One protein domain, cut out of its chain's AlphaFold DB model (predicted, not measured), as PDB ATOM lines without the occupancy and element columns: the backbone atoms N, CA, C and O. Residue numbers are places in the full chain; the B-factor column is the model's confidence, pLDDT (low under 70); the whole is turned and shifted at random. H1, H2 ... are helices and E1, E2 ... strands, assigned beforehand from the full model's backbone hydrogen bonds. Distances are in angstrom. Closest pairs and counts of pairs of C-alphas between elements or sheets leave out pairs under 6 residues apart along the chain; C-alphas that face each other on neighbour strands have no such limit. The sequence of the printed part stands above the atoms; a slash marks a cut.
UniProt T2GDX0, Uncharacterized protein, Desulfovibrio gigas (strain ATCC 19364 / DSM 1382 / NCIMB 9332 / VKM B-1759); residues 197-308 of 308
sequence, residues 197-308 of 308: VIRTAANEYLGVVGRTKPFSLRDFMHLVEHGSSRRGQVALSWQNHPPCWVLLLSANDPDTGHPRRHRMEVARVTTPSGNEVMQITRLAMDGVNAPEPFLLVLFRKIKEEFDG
ATOM      1  N   VAL A 197     161.032 169.178 186.414       88.81
ATOM      2  CA  VAL A 197     161.593 170.429 186.925       88.81
ATOM      3  C   VAL A 197     162.735 170.184 187.906       88.81
ATOM      4  O   VAL A 197     162.823 169.142 188.559       88.81
ATOM      5  N   ILE A 198     163.592 171.187 188.054       88.12
ATOM      6  CA  ILE A 198     164.565 171.300 189.142       88.12
ATOM      7  C   ILE A 198     164.231 172.519 189.996       88.12
ATOM      8  O   ILE A 198     163.650 173.488 189.506       88.12
ATOM      9  N   ARG A 199     164.595 172.474 191.276       85.06
ATOM     10  CA  ARG A 199     164.447 173.614 192.181       85.06
ATOM     11  C   ARG A 199     165.778 174.340 192.289       85.06
ATOM     12  O   ARG A 199     166.783 173.691 192.561       85.06
ATOM     13  N   THR A 200     165.773 175.649 192.078       83.38
ATOM     14  CA  THR A 200     166.968 176.488 192.217       83.38
ATOM     15  C   THR A 200     167.204 176.884 193.679       83.38
ATOM     16  O   THR A 200     166.292 176.825 194.509       83.38
ATOM     17  N   ALA A 201     168.405 177.375 193.990       79.62
ATOM     18  CA  ALA A 201     168.736 177.985 195.282       79.62
ATOM     19  C   ALA A 201     167.802 179.152 195.675       79.62
ATOM     20  O   ALA A 201     167.588 179.393 196.860       79.62
ATOM     21  N   ALA A 202     167.201 179.841 194.695       80.44
ATOM     22  CA  ALA A 202     166.197 180.891 194.906       80.44
ATOM     23  C   ALA A 202     164.780 180.345 195.189       80.44
ATOM     24  O   ALA A 202     163.830 181.114 195.294       80.44
ATOM     25  N   ASN A 203     164.634 179.022 195.328       80.44
ATOM     26  CA  ASN A 203     163.367 178.316 195.534       80.44
ATOM     27  C   ASN A 203     162.374 178.449 194.359       80.44
ATOM     28  O   ASN A 203     161.168 178.275 194.532       80.44
ATOM     29  N   GLU A 204     162.885 178.715 193.155       85.12
ATOM     30  CA  GLU A 204     162.110 178.747 191.913       85.12
ATOM     31  C   GLU A 204     162.158 177.384 191.209       85.12
ATOM     32  O   GLU A 204     163.139 176.644 191.319       85.12
ATOM     33  N   TYR A 205     161.096 177.046 190.474       84.81
ATOM     34  CA  TYR A 205     161.008 175.806 189.700       84.81
ATOM     35  C   TYR A 205     161.393 176.069 188.247       84.81
ATOM     36  O   TYR A 205     160.727 176.833 187.551       84.81
ATOM     37  N   LEU A 206     162.447 175.404 187.781       84.81
ATOM     38  CA  LEU A 206     162.931 175.500 186.411       84.81
ATOM     39  C   LEU A 206     162.624 174.201 185.661       84.81
ATOM     40  O   LEU A 206     163.156 173.145 185.998       84.81
ATOM     41  N   GLY A 207     161.781 174.288 184.636       84.44
ATOM     42  CA  GLY A 207     161.524 173.204 183.687       84.44
ATOM     43  C   GLY A 207     162.078 173.527 182.303       84.44
ATOM     44  O   GLY A 207     162.353 174.685 181.984       84.44
ATOM     45  N   VAL A 208     162.216 172.504 181.462       82.00
ATOM     46  CA  VAL A 208     162.471 172.699 180.028       82.00
ATOM     47  C   VAL A 208     161.127 172.741 179.306       82.00
ATOM     48  O   VAL A 208     160.323 171.821 179.429       82.00
ATOM     49  N   VAL A 209     160.870 173.815 178.561       78.62
ATOM     50  CA  VAL A 209     159.694 173.942 177.690       78.62
ATOM     51  C   VAL A 209     160.186 173.842 176.255       78.62
ATOM     52  O   VAL A 209     160.989 174.680 175.850       78.62
ATOM     53  N   GLY A 210     159.739 172.819 175.525       70.88
ATOM     54  CA  GLY A 210     159.992 172.721 174.089       70.88
ATOM     55  C   GLY A 210     158.910 173.420 173.271       70.88
ATOM     56  O   GLY A 210     157.943 173.955 173.815       70.88
ATOM     57  N   ARG A 211     159.038 173.371 171.941       66.88
ATOM     58  CA  ARG A 211     158.133 174.070 171.000       66.88
ATOM     59  C   ARG A 211     156.640 173.767 171.178       66.88
ATOM     60  O   ARG A 211     155.821 174.644 170.922       66.88
ATOM     61  N   THR A 212     156.278 172.542 171.562       73.31
ATOM     62  CA  THR A 212     154.871 172.090 171.617       73.31
ATOM     63  C   THR A 212     154.427 171.570 172.979       73.31
ATOM     64  O   THR A 212     153.230 171.564 173.258       73.31
ATOM     65  N   LYS A 213     155.357 171.134 173.838       83.69
ATOM     66  CA  LYS A 213     155.047 170.580 175.161       83.69
ATOM     67  C   LYS A 213     156.202 170.775 176.155       83.69
ATOM     68  O   LYS A 213     157.358 170.881 175.731       83.69
ATOM     69  N   PRO A 214     155.914 170.813 177.469       84.06
ATOM     70  CA  PRO A 214     156.954 170.747 178.487       84.06
ATOM     71  C   PRO A 214     157.686 169.403 178.424       84.06
ATOM     72  O   PRO A 214     157.089 168.371 178.121       84.06
ATOM     73  N   PHE A 215     158.980 169.428 178.727       85.12
ATOM     74  CA  PHE A 215     159.810 168.237 178.812       85.12
ATOM     75  C   PHE A 215     159.381 167.398 180.015       85.12
ATOM     76  O   PHE A 215     159.401 167.864 181.158       85.12
ATOM     77  N   SER A 216     158.968 166.166 179.748       88.38
ATOM     78  CA  SER A 216     158.470 165.238 180.758       88.38
ATOM     79  C   SER A 216     159.513 164.182 181.125       88.38
ATOM     80  O   SER A 216     160.529 163.998 180.450       88.38
ATOM     81  N   LEU A 217     159.249 163.433 182.195       83.50
ATOM     82  CA  LEU A 217     160.086 162.296 182.574       83.50
ATOM     83  C   LEU A 217     160.078 161.196 181.493       83.50
ATOM     84  O   LEU A 217     161.093 160.529 181.292       83.50
ATOM     85  N   ARG A 218     158.971 161.048 180.747       83.38
ATOM     86  CA  ARG A 218     158.897 160.182 179.559       83.38
ATOM     87  C   ARG A 218     159.863 160.640 178.467       83.38
ATOM     88  O   ARG A 218     160.567 159.812 177.894       83.38
ATOM     89  N   ASP A 219     159.926 161.943 178.201       83.56
ATOM     90  CA  ASP A 219     160.835 162.498 177.192       83.56
ATOM     91  C   ASP A 219     162.302 162.310 177.600       83.56
ATOM     92  O   ASP A 219     163.134 161.951 176.770       83.56
ATOM     93  N   PHE A 220     162.607 162.442 178.895       82.31
ATOM     94  CA  PHE A 220     163.925 162.116 179.437       82.31
ATOM     95  C   PHE A 220     164.311 160.651 179.213       82.31
ATOM     96  O   PHE A 220     165.423 160.373 178.767       82.31
ATOM     97  N   MET A 221     163.399 159.713 179.482       81.38
ATOM     98  CA  MET A 221     163.655 158.290 179.240       81.38
ATOM     99  C   MET A 221     163.940 158.018 177.763       81.38
ATOM    100  O   MET A 221     164.932 157.362 177.447       81.38
ATOM    101  N   HIS A 222     163.134 158.584 176.862       81.19
ATOM    102  CA  HIS A 222     163.372 158.450 175.430       81.19
ATOM    103  C   HIS A 222     164.719 159.039 175.013       81.19
ATOM    104  O   HIS A 222     165.441 158.385 174.264       81.19
ATOM    105  N   LEU A 223     165.104 160.215 175.513       80.75
ATOM    106  CA  LEU A 223     166.395 160.826 175.188       80.75
ATOM    107  C   LEU A 223     167.564 159.927 175.615       80.75
ATOM    108  O   LEU A 223     168.501 159.711 174.845       80.75
ATOM    109  N   VAL A 224     167.483 159.315 176.799       77.81
ATOM    110  CA  VAL A 224     168.515 158.385 177.281       77.81
ATOM    111  C   VAL A 224     168.566 157.095 176.450       77.81
ATOM    112  O   VAL A 224     169.657 156.624 176.121       77.81
ATOM    113  N   GLU A 225     167.424 156.524 176.067       74.81
ATOM    114  CA  GLU A 225     167.352 155.322 175.214       74.81
ATOM    115  C   GLU A 225     167.889 155.580 173.790       74.81
ATOM    116  O   GLU A 225     168.633 154.769 173.230       74.81
ATOM    117  N   HIS A 226     167.588 156.746 173.211       73.06
ATOM    118  CA  HIS A 226     168.078 157.122 171.882       73.06
ATOM    119  C   HIS A 226     169.574 157.468 171.898       73.06
ATOM    120  O   HIS A 226     170.319 157.022 171.023       73.06
ATOM    121  N   GLY A 227     170.046 158.196 172.915       65.12
ATOM    122  CA  GLY A 227     171.465 158.536 173.068       65.12
ATOM    123  C   GLY A 227     172.355 157.317 173.340       65.12
ATOM    124  O   GLY A 227     173.507 157.264 172.902       65.12
ATOM    125  N   SER A 228     171.815 156.298 174.012       62.94
ATOM    126  CA  SER A 228     172.543 155.067 174.337       62.94
ATOM    127  C   SER A 228     172.657 154.080 173.182       62.94
ATOM    128  O   SER A 228     173.663 153.381 173.089       62.94
ATOM    129  N   SER A 229     171.733 154.107 172.219       57.88
ATOM    130  CA  SER A 229     171.798 153.262 171.014       57.88
ATOM    131  C   SER A 229     173.115 153.409 170.223       57.88
ATOM    132  O   SER A 229     173.486 152.505 169.481       57.88
ATOM    133  N   ARG A 230     173.859 154.514 170.403       56.19
ATOM    134  CA  ARG A 230     175.186 154.734 169.793       56.19
ATOM    135  C   ARG A 230     176.381 154.327 170.666       56.19
ATOM    136  O   ARG A 230     177.489 154.260 170.145       56.19
ATOM    137  N   ARG A 231     176.198 154.123 171.977       53.47
ATOM    138  CA  ARG A 231     177.294 153.942 172.957       53.47
ATOM    139  C   ARG A 231     177.184 152.690 173.830       53.47
ATOM    140  O   ARG A 231     178.129 152.398 174.546       53.47
ATOM    141  N   GLY A 232     176.087 151.938 173.767       60.69
ATOM    142  CA  GLY A 232     175.937 150.676 174.495       60.69
ATOM    143  C   GLY A 232     174.539 150.479 175.074       60.69
ATOM    144  O   GLY A 232     173.720 151.391 175.118       60.69
ATOM    145  N   GLN A 233     174.255 149.262 175.533       64.88
ATOM    146  CA  GLN A 233     172.964 148.929 176.130       64.88
ATOM    147  C   GLN A 233     172.811 149.625 177.494       64.88
ATOM    148  O   GLN A 233     173.610 149.397 178.403       64.88
ATOM    149  N   VAL A 234     171.777 150.458 177.645       72.25
ATOM    150  CA  VAL A 234     171.412 151.082 178.925       72.25
ATOM    151  C   VAL A 234     170.254 150.325 179.558       72.25
ATOM    152  O   VAL A 234     169.228 150.081 178.927       72.25
ATOM    153  N   ALA A 235     170.420 149.947 180.823       77.31
ATOM    154  CA  ALA A 235     169.375 149.351 181.638       77.31
ATOM    155  C   ALA A 235     168.749 150.421 182.542       77.31
ATOM    156  O   ALA A 235     169.436 151.030 183.365       77.31
ATOM    157  N   LEU A 236     167.439 150.623 182.400       82.00
ATOM    158  CA  LEU A 236     166.631 151.512 183.234       82.00
ATOM    159  C   LEU A 236     165.800 150.675 184.212       82.00
ATOM    160  O   LEU A 236     165.199 149.671 183.824       82.00
ATOM    161  N   SER A 237     165.750 151.081 185.478       82.19
ATOM    162  CA  SER A 237     164.866 150.462 186.469       82.19
ATOM    163  C   SER A 237     164.331 151.484 187.463       82.19
ATOM    164  O   SER A 237     165.054 152.384 187.887       82.19
ATOM    165  N   TRP A 238     163.064 151.326 187.836       84.94
ATOM    166  CA  TRP A 238     162.392 152.152 188.831       84.94
ATOM    167  C   TRP A 238     162.359 151.447 190.183       84.94
ATOM    168  O   TRP A 238     162.147 150.237 190.264       84.94
ATOM    169  N   GLN A 239     162.555 152.217 191.247       83.00
ATOM    170  CA  GLN A 239     162.287 151.791 192.612       83.00
ATOM    171  C   GLN A 239     161.379 152.812 193.287       83.00
ATOM    172  O   GLN A 239     161.666 154.011 193.288       83.00
ATOM    173  N   ASN A 240     160.290 152.322 193.867       78.19
ATOM    174  CA  ASN A 240     159.384 153.116 194.677       78.19
ATOM    175  C   ASN A 240     159.985 153.286 196.079       78.19
ATOM    176  O   ASN A 240     160.184 152.297 196.784       78.19
ATOM    177  N   HIS A 241     160.303 154.519 196.474       77.25
ATOM    178  CA  HIS A 241     160.799 154.855 197.815       77.25
ATOM    179  C   HIS A 241     159.996 156.038 198.364       77.25
ATOM    180  O   HIS A 241     160.503 157.165 198.367       77.25
ATOM    181  N   PRO A 242     158.738 155.830 198.804       72.56
ATOM    182  CA  PRO A 242     157.862 156.921 199.221       72.56
ATOM    183  C   PRO A 242     158.560 157.853 200.232       72.56
ATOM    184  O   PRO A 242     159.150 157.356 201.194       72.56
ATOM    185  N   PRO A 243     158.532 159.187 200.037       71.81
ATOM    186  CA  PRO A 243     157.682 159.944 199.107       71.81
ATOM    187  C   PRO A 243     158.278 160.177 197.701       71.81
ATOM    188  O   PRO A 243     157.726 160.959 196.928       71.81
ATOM    189  N   CYS A 244     159.401 159.547 197.358       83.88
ATOM    190  CA  CYS A 244     160.102 159.749 196.091       83.88
ATOM    191  C   CYS A 244     160.197 158.472 195.244       83.88
ATOM    192  O   CYS A 244     159.985 157.348 195.688       83.88
ATOM    193  N   TRP A 245     160.530 158.659 193.981       86.12
ATOM    194  CA  TRP A 245     160.775 157.595 193.027       86.12
ATOM    195  C   TRP A 245     162.225 157.652 192.613       86.12
ATOM    196  O   TRP A 245     162.750 158.722 192.317       86.12
ATOM    197  N   VAL A 246     162.876 156.500 192.586       86.69
ATOM    198  CA  VAL A 246     164.293 156.407 192.261       86.69
ATOM    199  C   VAL A 246     164.438 155.726 190.910       86.69
ATOM    200  O   VAL A 246     164.147 154.539 190.770       86.69
ATOM    201  N   LEU A 247     164.902 156.479 189.918       85.31
ATOM    202  CA  LEU A 247     165.353 155.948 188.642       85.31
ATOM    203  C   LEU A 247     166.818 155.535 188.768       85.31
ATOM    204  O   LEU A 247     167.692 156.362 189.034       85.31
ATOM    205  N   LEU A 248     167.089 154.257 188.543       86.31
ATOM    206  CA  LEU A 248     168.432 153.712 188.425       86.31
ATOM    207  C   LEU A 248     168.736 153.473 186.951       86.31
ATOM    208  O   LEU A 248     168.070 152.671 186.292       86.31
ATOM    209  N   LEU A 249     169.764 154.154 186.459       84.69
ATOM    210  CA  LEU A 249     170.297 154.003 185.117       84.69
ATOM    211  C   LEU A 249     171.652 153.309 185.223       84.69
ATOM    212  O   LEU A 249     172.530 153.773 185.944       84.69
ATOM    213  N   SER A 250     171.824 152.196 184.525       79.88
ATOM    214  CA  SER A 250     173.116 151.520 184.402       79.88
ATOM    215  C   SER A 250     173.508 151.474 182.934       79.88
ATOM    216  O   SER A 250     172.780 150.908 182.121       79.88
ATOM    217  N   ALA A 251     174.636 152.091 182.599       77.69
ATOM    218  CA  ALA A 251     175.195 152.123 181.256       77.69
ATOM    219  C   ALA A 251     176.560 151.436 181.265       77.69
ATOM    220  O   ALA A 251     177.376 151.710 182.144       77.69
ATOM    221  N   ASN A 252     176.827 150.574 180.290       73.00
ATOM    222  CA  ASN A 252     178.174 150.047 180.099       73.00
ATOM    223  C   ASN A 252     178.970 151.045 179.263       73.00
ATOM    224  O   ASN A 252     178.577 151.356 178.141       73.00
ATOM    225  N   ASP A 253     180.057 151.561 179.827       67.94
ATOM    226  CA  ASP A 253     180.967 152.442 179.109       67.94
ATOM    227  C   ASP A 253     181.845 151.606 178.158       67.94
ATOM    228  O   ASP A 253     182.579 150.736 178.638       67.94
ATOM    229  N   PRO A 254     181.773 151.818 176.830       62.84
ATOM    230  CA  PRO A 254     182.529 151.026 175.864       62.84
ATOM    231  C   PRO A 254     184.043 151.264 175.957       62.84
ATOM    232  O   PRO A 254     184.806 150.373 175.597       62.84
ATOM    233  N   ASP A 255     184.475 152.419 176.477       65.12
ATOM    234  CA  ASP A 255     185.892 152.798 176.518       65.12
ATOM    235  C   ASP A 255     186.601 152.292 177.783       65.12
ATOM    236  O   ASP A 255     187.789 151.975 177.757       65.12
ATOM    237  N   THR A 256     185.881 152.208 178.907       65.75
ATOM    238  CA  THR A 256     186.457 151.814 180.207       65.75
ATOM    239  C   THR A 256     186.013 150.432 180.679       65.75
ATOM    240  O   THR A 256     186.591 149.895 181.621       65.75
ATOM    241  N   GLY A 257     184.979 149.846 180.066       66.69
ATOM    242  CA  GLY A 257     184.391 148.571 180.487       66.69
ATOM    243  C   GLY A 257     183.713 148.616 181.864       66.69
ATOM    244  O   GLY A 257     183.184 147.602 182.324       66.69
ATOM    245  N   HIS A 258     183.704 149.772 182.536       70.50
ATOM    246  CA  HIS A 258     183.079 149.937 183.838       70.50
ATOM    247  C   HIS A 258     181.601 150.327 183.691       70.50
ATOM    248  O   HIS A 258     181.257 151.197 182.884       70.50
ATOM    249  N   PRO A 259     180.699 149.710 184.476       72.38
ATOM    250  CA  PRO A 259     179.298 150.095 184.479       72.38
ATOM    251  C   PRO A 259     179.145 151.445 185.185       72.38
ATOM    252  O   PRO A 259     179.336 151.537 186.398       72.38
ATOM    253  N   ARG A 260     178.757 152.481 184.440       76.31
ATOM    254  CA  ARG A 260     178.349 153.768 185.008       76.31
ATOM    255  C   ARG A 260     176.950 153.634 185.579       76.31
ATOM    256  O   ARG A 260     176.033 153.171 184.894       76.31
ATOM    257  N   ARG A 261     176.776 154.025 186.837       81.88
ATOM    258  CA  ARG A 261     175.496 153.947 187.547       81.88
ATOM    259  C   ARG A 261     175.033 155.342 187.915       81.88
ATOM    260  O   ARG A 261     175.641 156.016 188.741       81.88
ATOM    261  N   HIS A 262     173.908 155.755 187.358       84.69
ATOM    262  CA  HIS A 262     173.255 157.004 187.717       84.69
ATOM    263  C   HIS A 262     171.992 156.708 188.523       84.69
ATOM    264  O   HIS A 262     171.223 155.804 188.204       84.69
ATOM    265  N   ARG A 263     171.786 157.468 189.595       88.00
ATOM    266  CA  ARG A 263     170.614 157.393 190.465       88.00
ATOM    267  C   ARG A 263     169.947 158.757 190.474       88.00
ATOM    268  O   ARG A 263     170.553 159.722 190.923       88.00
ATOM    269  N   MET A 264     168.712 158.835 190.000       88.06
ATOM    270  CA  MET A 264     167.917 160.058 189.997       88.06
ATOM    271  C   MET A 264     166.693 159.864 190.881       88.06
ATOM    272  O   MET A 264     165.905 158.952 190.661       88.06
ATOM    273  N   GLU A 265     166.541 160.710 191.887       89.31
ATOM    274  CA  GLU A 265     165.389 160.730 192.777       89.31
ATOM    275  C   GLU A 265     164.449 161.840 192.323       89.31
ATOM    276  O   GLU A 265     164.867 162.986 192.126       89.31
ATOM    277  N   VAL A 266     163.184 161.486 192.128       89.50
ATOM    278  CA  VAL A 266     162.137 162.396 191.676       89.50
ATOM    279  C   VAL A 266     160.939 162.336 192.613       89.50
ATOM    280  O   VAL A 266     160.555 161.269 193.084       89.50
ATOM    281  N   ALA A 267     160.330 163.480 192.892       88.62
ATOM    282  CA  ALA A 267     159.151 163.588 193.744       88.62
ATOM    283  C   ALA A 267     158.062 164.402 193.044       88.62
ATOM    284  O   ALA A 267     158.354 165.357 192.325       88.62
ATOM    285  N   ARG A 268     156.798 164.034 193.271       87.75
ATOM    286  CA  ARG A 268     155.654 164.827 192.811       87.75
ATOM    287  C   ARG A 268     155.472 166.010 193.752       87.75
ATOM    288  O   ARG A 268     155.370 165.819 194.962       87.75
ATOM    289  N   VAL A 269     155.421 167.213 193.196       87.94
ATOM    290  CA  VAL A 269     155.268 168.458 193.955       87.94
ATOM    291  C   VAL A 269     154.238 169.345 193.264       87.94
ATOM    292  O   VAL A 269     154.163 169.382 192.036       87.94
ATOM    293  N   THR A 270     153.445 170.065 194.053       87.62
ATOM    294  CA  THR A 270     152.565 171.129 193.559       87.62
ATOM    295  C   THR A 270     153.289 172.463 193.713       87.62
ATOM    296  O   THR A 270     153.702 172.828 194.815       87.62
ATOM    297  N   THR A 271     153.487 173.183 192.612       85.56
ATOM    298  CA  THR A 271     154.131 174.502 192.628       85.56
ATOM    299  C   THR A 271     153.239 175.544 193.325       85.56
ATOM    300  O   THR A 271     152.025 175.351 193.413       85.56
ATOM    301  N   PRO A 272     153.782 176.702 193.757       82.81
ATOM    302  CA  PRO A 272     152.976 177.807 194.296       82.81
ATOM    303  C   PRO A 272     151.885 178.311 193.340       82.81
ATOM    304  O   PRO A 272     150.882 178.860 193.781       82.81
ATOM    305  N   SER A 273     152.065 178.104 192.032       81.12
ATOM    306  CA  SER A 273     151.083 178.427 190.992       81.12
ATOM    307  C   SER A 273     149.983 177.368 190.822       81.12
ATOM    308  O   SER A 273     149.157 177.508 189.927       81.12
ATOM    309  N   GLY A 274     149.981 176.300 191.627       83.81
ATOM    310  CA  GLY A 274     148.989 175.223 191.580       83.81
ATOM    311  C   GLY A 274     149.247 174.138 190.529       83.81
ATOM    312  O   GLY A 274     148.397 173.274 190.343       83.81
ATOM    313  N   ASN A 275     150.400 174.148 189.852       85.94
ATOM    314  CA  ASN A 275     150.716 173.154 188.826       85.94
ATOM    315  C   ASN A 275     151.365 171.919 189.450       85.94
ATOM    316  O   ASN A 275     152.237 172.033 190.311       85.94
ATOM    317  N   GLU A 276     150.989 170.736 188.978       87.81
ATOM    318  CA  GLU A 276     151.664 169.501 189.359       87.81
ATOM    319  C   GLU A 276     152.892 169.267 188.485       87.81
ATOM    320  O   GLU A 276     152.822 169.318 187.257       87.81
ATOM    321  N   VAL A 277     154.024 169.003 189.129       88.50
ATOM    322  CA  VAL A 277     155.309 168.802 188.462       88.50
ATOM    323  C   VAL A 277     156.074 167.652 189.106       88.50
ATOM    324  O   VAL A 277     155.868 167.311 190.275       88.50
ATOM    325  N   MET A 278     156.984 167.060 188.338       89.06
ATOM    326  CA  MET A 278     157.954 166.094 188.842       89.06
ATOM    327  C   MET A 278     159.264 166.818 189.114       89.06
ATOM    328  O   MET A 278     159.949 167.250 188.193       89.06
ATOM    329  N   GLN A 279     159.614 166.962 190.387       89.06
ATOM    330  CA  GLN A 279     160.850 167.603 190.805       89.06
ATOM    331  C   GLN A 279     161.965 166.567 190.938       89.06
ATOM    332  O   GLN A 279     161.811 165.598 191.679       89.06
ATOM    333  N   ILE A 280     163.119 166.811 190.315       89.00
ATOM    334  CA  ILE A 280     164.349 166.080 190.646       89.00
ATOM    335  C   ILE A 280     164.847 166.583 192.003       89.00
ATOM    336  O   ILE A 280     165.264 167.735 192.140       89.00
ATOM    337  N   THR A 281     164.779 165.728 193.020       86.94
ATOM    338  CA  THR A 281     165.247 166.042 194.377       86.94
ATOM    339  C   THR A 281     166.730 165.750 194.532       86.94
ATOM    340  O   THR A 281     167.427 166.456 195.259       86.94
ATOM    341  N   ARG A 282     167.225 164.721 193.838       85.38
ATOM    342  CA  ARG A 282     168.620 164.298 193.918       85.38
ATOM    343  C   ARG A 282     169.056 163.621 192.629       85.38
ATOM    344  O   ARG A 282     168.324 162.820 192.059       85.38
ATOM    345  N   LEU A 283     170.283 163.891 192.205       87.12
ATOM    346  CA  LEU A 283     170.961 163.135 191.158       87.12
ATOM    347  C   LEU A 283     172.313 162.693 191.707       87.12
ATOM    348  O   LEU A 283     173.043 163.506 192.265       87.12
ATOM    349  N   ALA A 284     172.647 161.419 191.561       86.25
ATOM    350  CA  ALA A 284     173.947 160.871 191.908       86.25
ATOM    351  C   ALA A 284     174.527 160.107 190.717       86.25
ATOM    352  O   ALA A 284     173.821 159.360 190.039       86.25
ATOM    353  N   MET A 285     175.816 160.296 190.467       83.56
ATOM    354  CA  MET A 285     176.581 159.611 189.431       83.56
ATOM    355  C   MET A 285     177.683 158.816 190.120       83.56
ATOM    356  O   MET A 285     178.460 159.377 190.887       83.56
ATOM    357  N   ASP A 286     177.681 157.500 189.923       80.44
ATOM    358  CA  ASP A 286     178.616 156.552 190.536       80.44
ATOM    359  C   ASP A 286     178.694 156.684 192.070       80.44
ATOM    360  O   ASP A 286     179.741 156.543 192.695       80.44
ATOM    361  N   GLY A 287     177.546 156.975 192.695       78.81
ATOM    362  CA  GLY A 287     177.413 157.158 194.145       78.81
ATOM    363  C   GLY A 287     177.744 158.565 194.655       78.81
ATOM    364  O   GLY A 287     177.438 158.870 195.807       78.81
ATOM    365  N   VAL A 288     178.287 159.448 193.811       83.69
ATOM    366  CA  VAL A 288     178.582 160.844 194.160       83.69
ATOM    367  C   VAL A 288     177.402 161.733 193.782       83.69
ATOM    368  O   VAL A 288     176.933 161.706 192.646       83.69
ATOM    369  N   ASN A 289     176.911 162.542 194.722       83.81
ATOM    370  CA  ASN A 289     175.841 163.499 194.436       83.81
ATOM    371  C   ASN A 289     176.311 164.553 193.434       83.81
ATOM    372  O   ASN A 289     177.329 165.212 193.645       83.81
ATOM    373  N   ALA A 290     175.532 164.739 192.376       82.31
ATOM    374  CA  ALA A 290     175.745 165.796 191.413       82.31
ATOM    375  C   ALA A 290     175.472 167.159 192.079       82.31
ATOM    376  O   ALA A 290     174.412 167.335 192.688       82.31
ATOM    377  N   PRO A 291     176.391 168.131 191.960       80.19
ATOM    378  CA  PRO A 291     176.147 169.497 192.408       80.19
ATOM    379  C   PRO A 291     174.965 170.135 191.664       80.19
ATOM    380  O   PRO A 291     174.765 169.880 190.478       80.19
ATOM    381  N   GLU A 292     174.229 171.037 192.311       76.25
ATOM    382  CA  GLU A 292     173.114 171.770 191.686       76.25
ATOM    383  C   GLU A 292     173.498 172.494 190.371       76.25
ATOM    384  O   GLU A 292     172.747 172.386 189.397       76.25
ATOM    385  N   PRO A 293     174.689 173.125 190.238       81.38
ATOM    386  CA  PRO A 293     175.127 173.702 188.964       81.38
ATOM    387  C   PRO A 293     175.193 172.692 187.814       81.38
ATOM    388  O   PRO A 293     174.968 173.048 186.659       81.38
ATOM    389  N   PHE A 294     175.472 171.420 188.115       81.00
ATOM    390  CA  PHE A 294     175.505 170.366 187.108       81.00
ATOM    391  C   PHE A 294     174.107 170.076 186.549       81.00
ATOM    392  O   PHE A 294     173.959 169.900 185.341       81.00
ATOM    393  N   LEU A 295     173.071 170.087 187.396       79.38
ATOM    394  CA  LEU A 295     171.680 169.910 186.963       79.38
ATOM    395  C   LEU A 295     171.236 171.026 186.011       79.38
ATOM    396  O   LEU A 295     170.579 170.750 185.010       79.38
ATOM    397  N   LEU A 296     171.654 172.267 186.274       79.50
ATOM    398  CA  LEU A 296     171.376 173.406 185.394       79.50
ATOM    399  C   LEU A 296     172.029 173.242 184.016       79.50
ATOM    400  O   LEU A 296     171.403 173.526 182.994       79.50
ATOM    401  N   VAL A 297     173.276 172.764 183.976       82.00
ATOM    402  CA  VAL A 297     173.976 172.476 182.714       82.00
ATOM    403  C   VAL A 297     173.305 171.322 181.970       82.00
ATOM    404  O   VAL A 297     173.130 171.409 180.757       82.00
ATOM    405  N   LEU A 298     172.889 170.270 182.680       80.44
ATOM    406  CA  LEU A 298     172.165 169.141 182.098       80.44
ATOM    407  C   LEU A 298     170.850 169.599 181.453       80.44
ATOM    408  O   LEU A 298     170.611 169.290 180.292       80.44
ATOM    409  N   PHE A 299     170.035 170.384 182.160       79.81
ATOM    410  CA  PHE A 299     168.763 170.895 181.636       79.81
ATOM    411  C   PHE A 299     168.959 171.831 180.441       79.81
ATOM    412  O   PHE A 299     168.169 171.798 179.500       79.81
ATOM    413  N   ARG A 300     170.034 172.628 180.433       81.19
ATOM    414  CA  ARG A 300     170.389 173.459 179.276       81.19
ATOM    415  C   ARG A 300     170.734 172.612 178.051       81.19
ATOM    416  O   ARG A 300     170.201 172.877 176.983       81.19
ATOM    417  N   LYS A 301     171.563 171.577 178.222       80.38
ATOM    418  CA  LYS A 301     171.907 170.642 177.140       80.38
ATOM    419  C   LYS A 301     170.685 169.887 176.625       80.38
ATOM    420  O   LYS A 301     170.504 169.776 175.424       80.38
ATOM    421  N   ILE A 302     169.822 169.427 177.532       80.81
ATOM    422  CA  ILE A 302     168.558 168.779 177.171       80.81
ATOM    423  C   ILE A 302     167.683 169.734 176.359       80.81
ATOM    424  O   ILE A 302     167.108 169.313 175.369       80.81
ATOM    425  N   LYS A 303     167.595 171.017 176.732       77.94
ATOM    426  CA  LYS A 303     166.851 172.011 175.948       77.94
ATOM    427  C   LYS A 303     167.403 172.149 174.526       77.94
ATOM    428  O   LYS A 303     166.622 172.161 173.585       77.94
ATOM    429  N   GLU A 304     168.724 172.231 174.375       79.38
ATOM    430  CA  GLU A 304     169.384 172.309 173.063       79.38
ATOM    431  C   GLU A 304     169.109 171.067 172.198       79.38
ATOM    432  O   GLU A 304     168.874 171.203 171.002       79.38
ATOM    433  N   GLU A 305     169.097 169.873 172.798       74.62
ATOM    434  CA  GLU A 305     168.839 168.599 172.108       74.62
ATOM    435  C   GLU A 305     167.345 168.337 171.853       74.62
ATOM    436  O   GLU A 305     166.992 167.650 170.902       74.62
ATOM    437  N   PHE A 306     166.454 168.886 172.681       71.62
ATOM    438  CA  PHE A 306     165.003 168.715 172.562       71.62
ATOM    439  C   PHE A 306     164.349 169.719 171.596       71.62
ATOM    440  O   PHE A 306     163.304 169.413 171.022       71.62
ATOM    441  N   ASP A 307     164.934 170.910 171.414       65.31
ATOM    442  CA  ASP A 307     164.455 171.939 170.467       65.31
ATOM    443  C   ASP A 307     165.097 171.857 169.063       65.31
ATOM    444  O   ASP A 307     164.663 172.594 168.157       65.31
ATOM    445  N   GLY A 308     166.134 171.024 168.903       56.94
ATOM    446  CA  GLY A 308     166.879 170.785 167.657       56.94
ATOM    447  C   GLY A 308     166.249 169.710 166.786       56.94
ATOM    448  O   GLY A 308     166.017 170.011 165.593       56.94
TER     449      GLY A 308
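AT A GLANCE: This is residues 197 to 308 of the 308 residues of an uncharacterized protein of Desulfovibrio gigas (strain ATCC 19364 / DSM 1382 / NCIMB 9332 / VKM B-1759) (UniProt T2GDX0). What is the shape? A strongly twisted six-stranded sheet bears two helices on one face, as two layers: H1 packs mainly on E3 and E4, H2 on the short hairpin E1 and E2 and on E6. The long strands E3 E4 E5 E6 form a meander, each the antiparallel neighbour of the one before. What are its parts? The printed part has 112 residues, with two named helices and six named strands in the chain order E1 E2 H1 E3 E4 E5 E6 H2; the class is mixed, helices and strands. The sheet, order E2 E1 E6 E5 E4 E3, is mixed, and the whole is compact, with a radius of gyration of the C-alphas of 14.5 A and spans of 46 by 34 by 24 A.

IN THESE COORDINATES: Where are the strands? E5, residues 259 to 270, is 35.2 A long; E6, 276 to 285, 26.8 A; E4, 244 to 252, 26.0 A; E3, 234 to 241, 22.0 A. E1 is residues 197 to 199, from C-alpha 197 at (161.593, 170.429, 186.925), and E2 is 205 to 207. Where are the helices? H1, residues 217 to 228, is 16.6 A long; H2, 292 to 306, is 21.0 A long and ends at C-alpha 306 (165.003, 168.715, 172.562).

HOW THE PARTS SIT: How do the strands pair? E1 and E6 are parallel, with N 197 and O 278 2.8 A apart. The other neighbours are antiparallel hairpins: N 206 and O 198 at 2.8 A for E1 and E2, N 237 and O 248 at 2.9 A for E3 and E4, N 247 and O 264 at 2.8 A for E4 and E5, N 265 and O 282 at 2.8 A for E5 and E6. Where are the helices? H1 is on the sheet, its closest C-alphas to E3 being Ser 228 and Val 234, 6.2 A. H2, at a height over the sheet of 9.0 A, is only just over E1, with 3 of its C-alphas falling there; in H1 and H2 every O i to N i+4 pair is within hydrogen-bond range.

THE WHOLE: How far does it reach? The C-alphas farthest apart, those of Gly 257 and Ser 273, are 45.9 A apart. Are there cuts or long links? The printed part has no cut, and no link is long. Where is confidence low? The pLDDT is under 70 at residue 211, residues 227 to 233, 253 to 257 and 307 to 308.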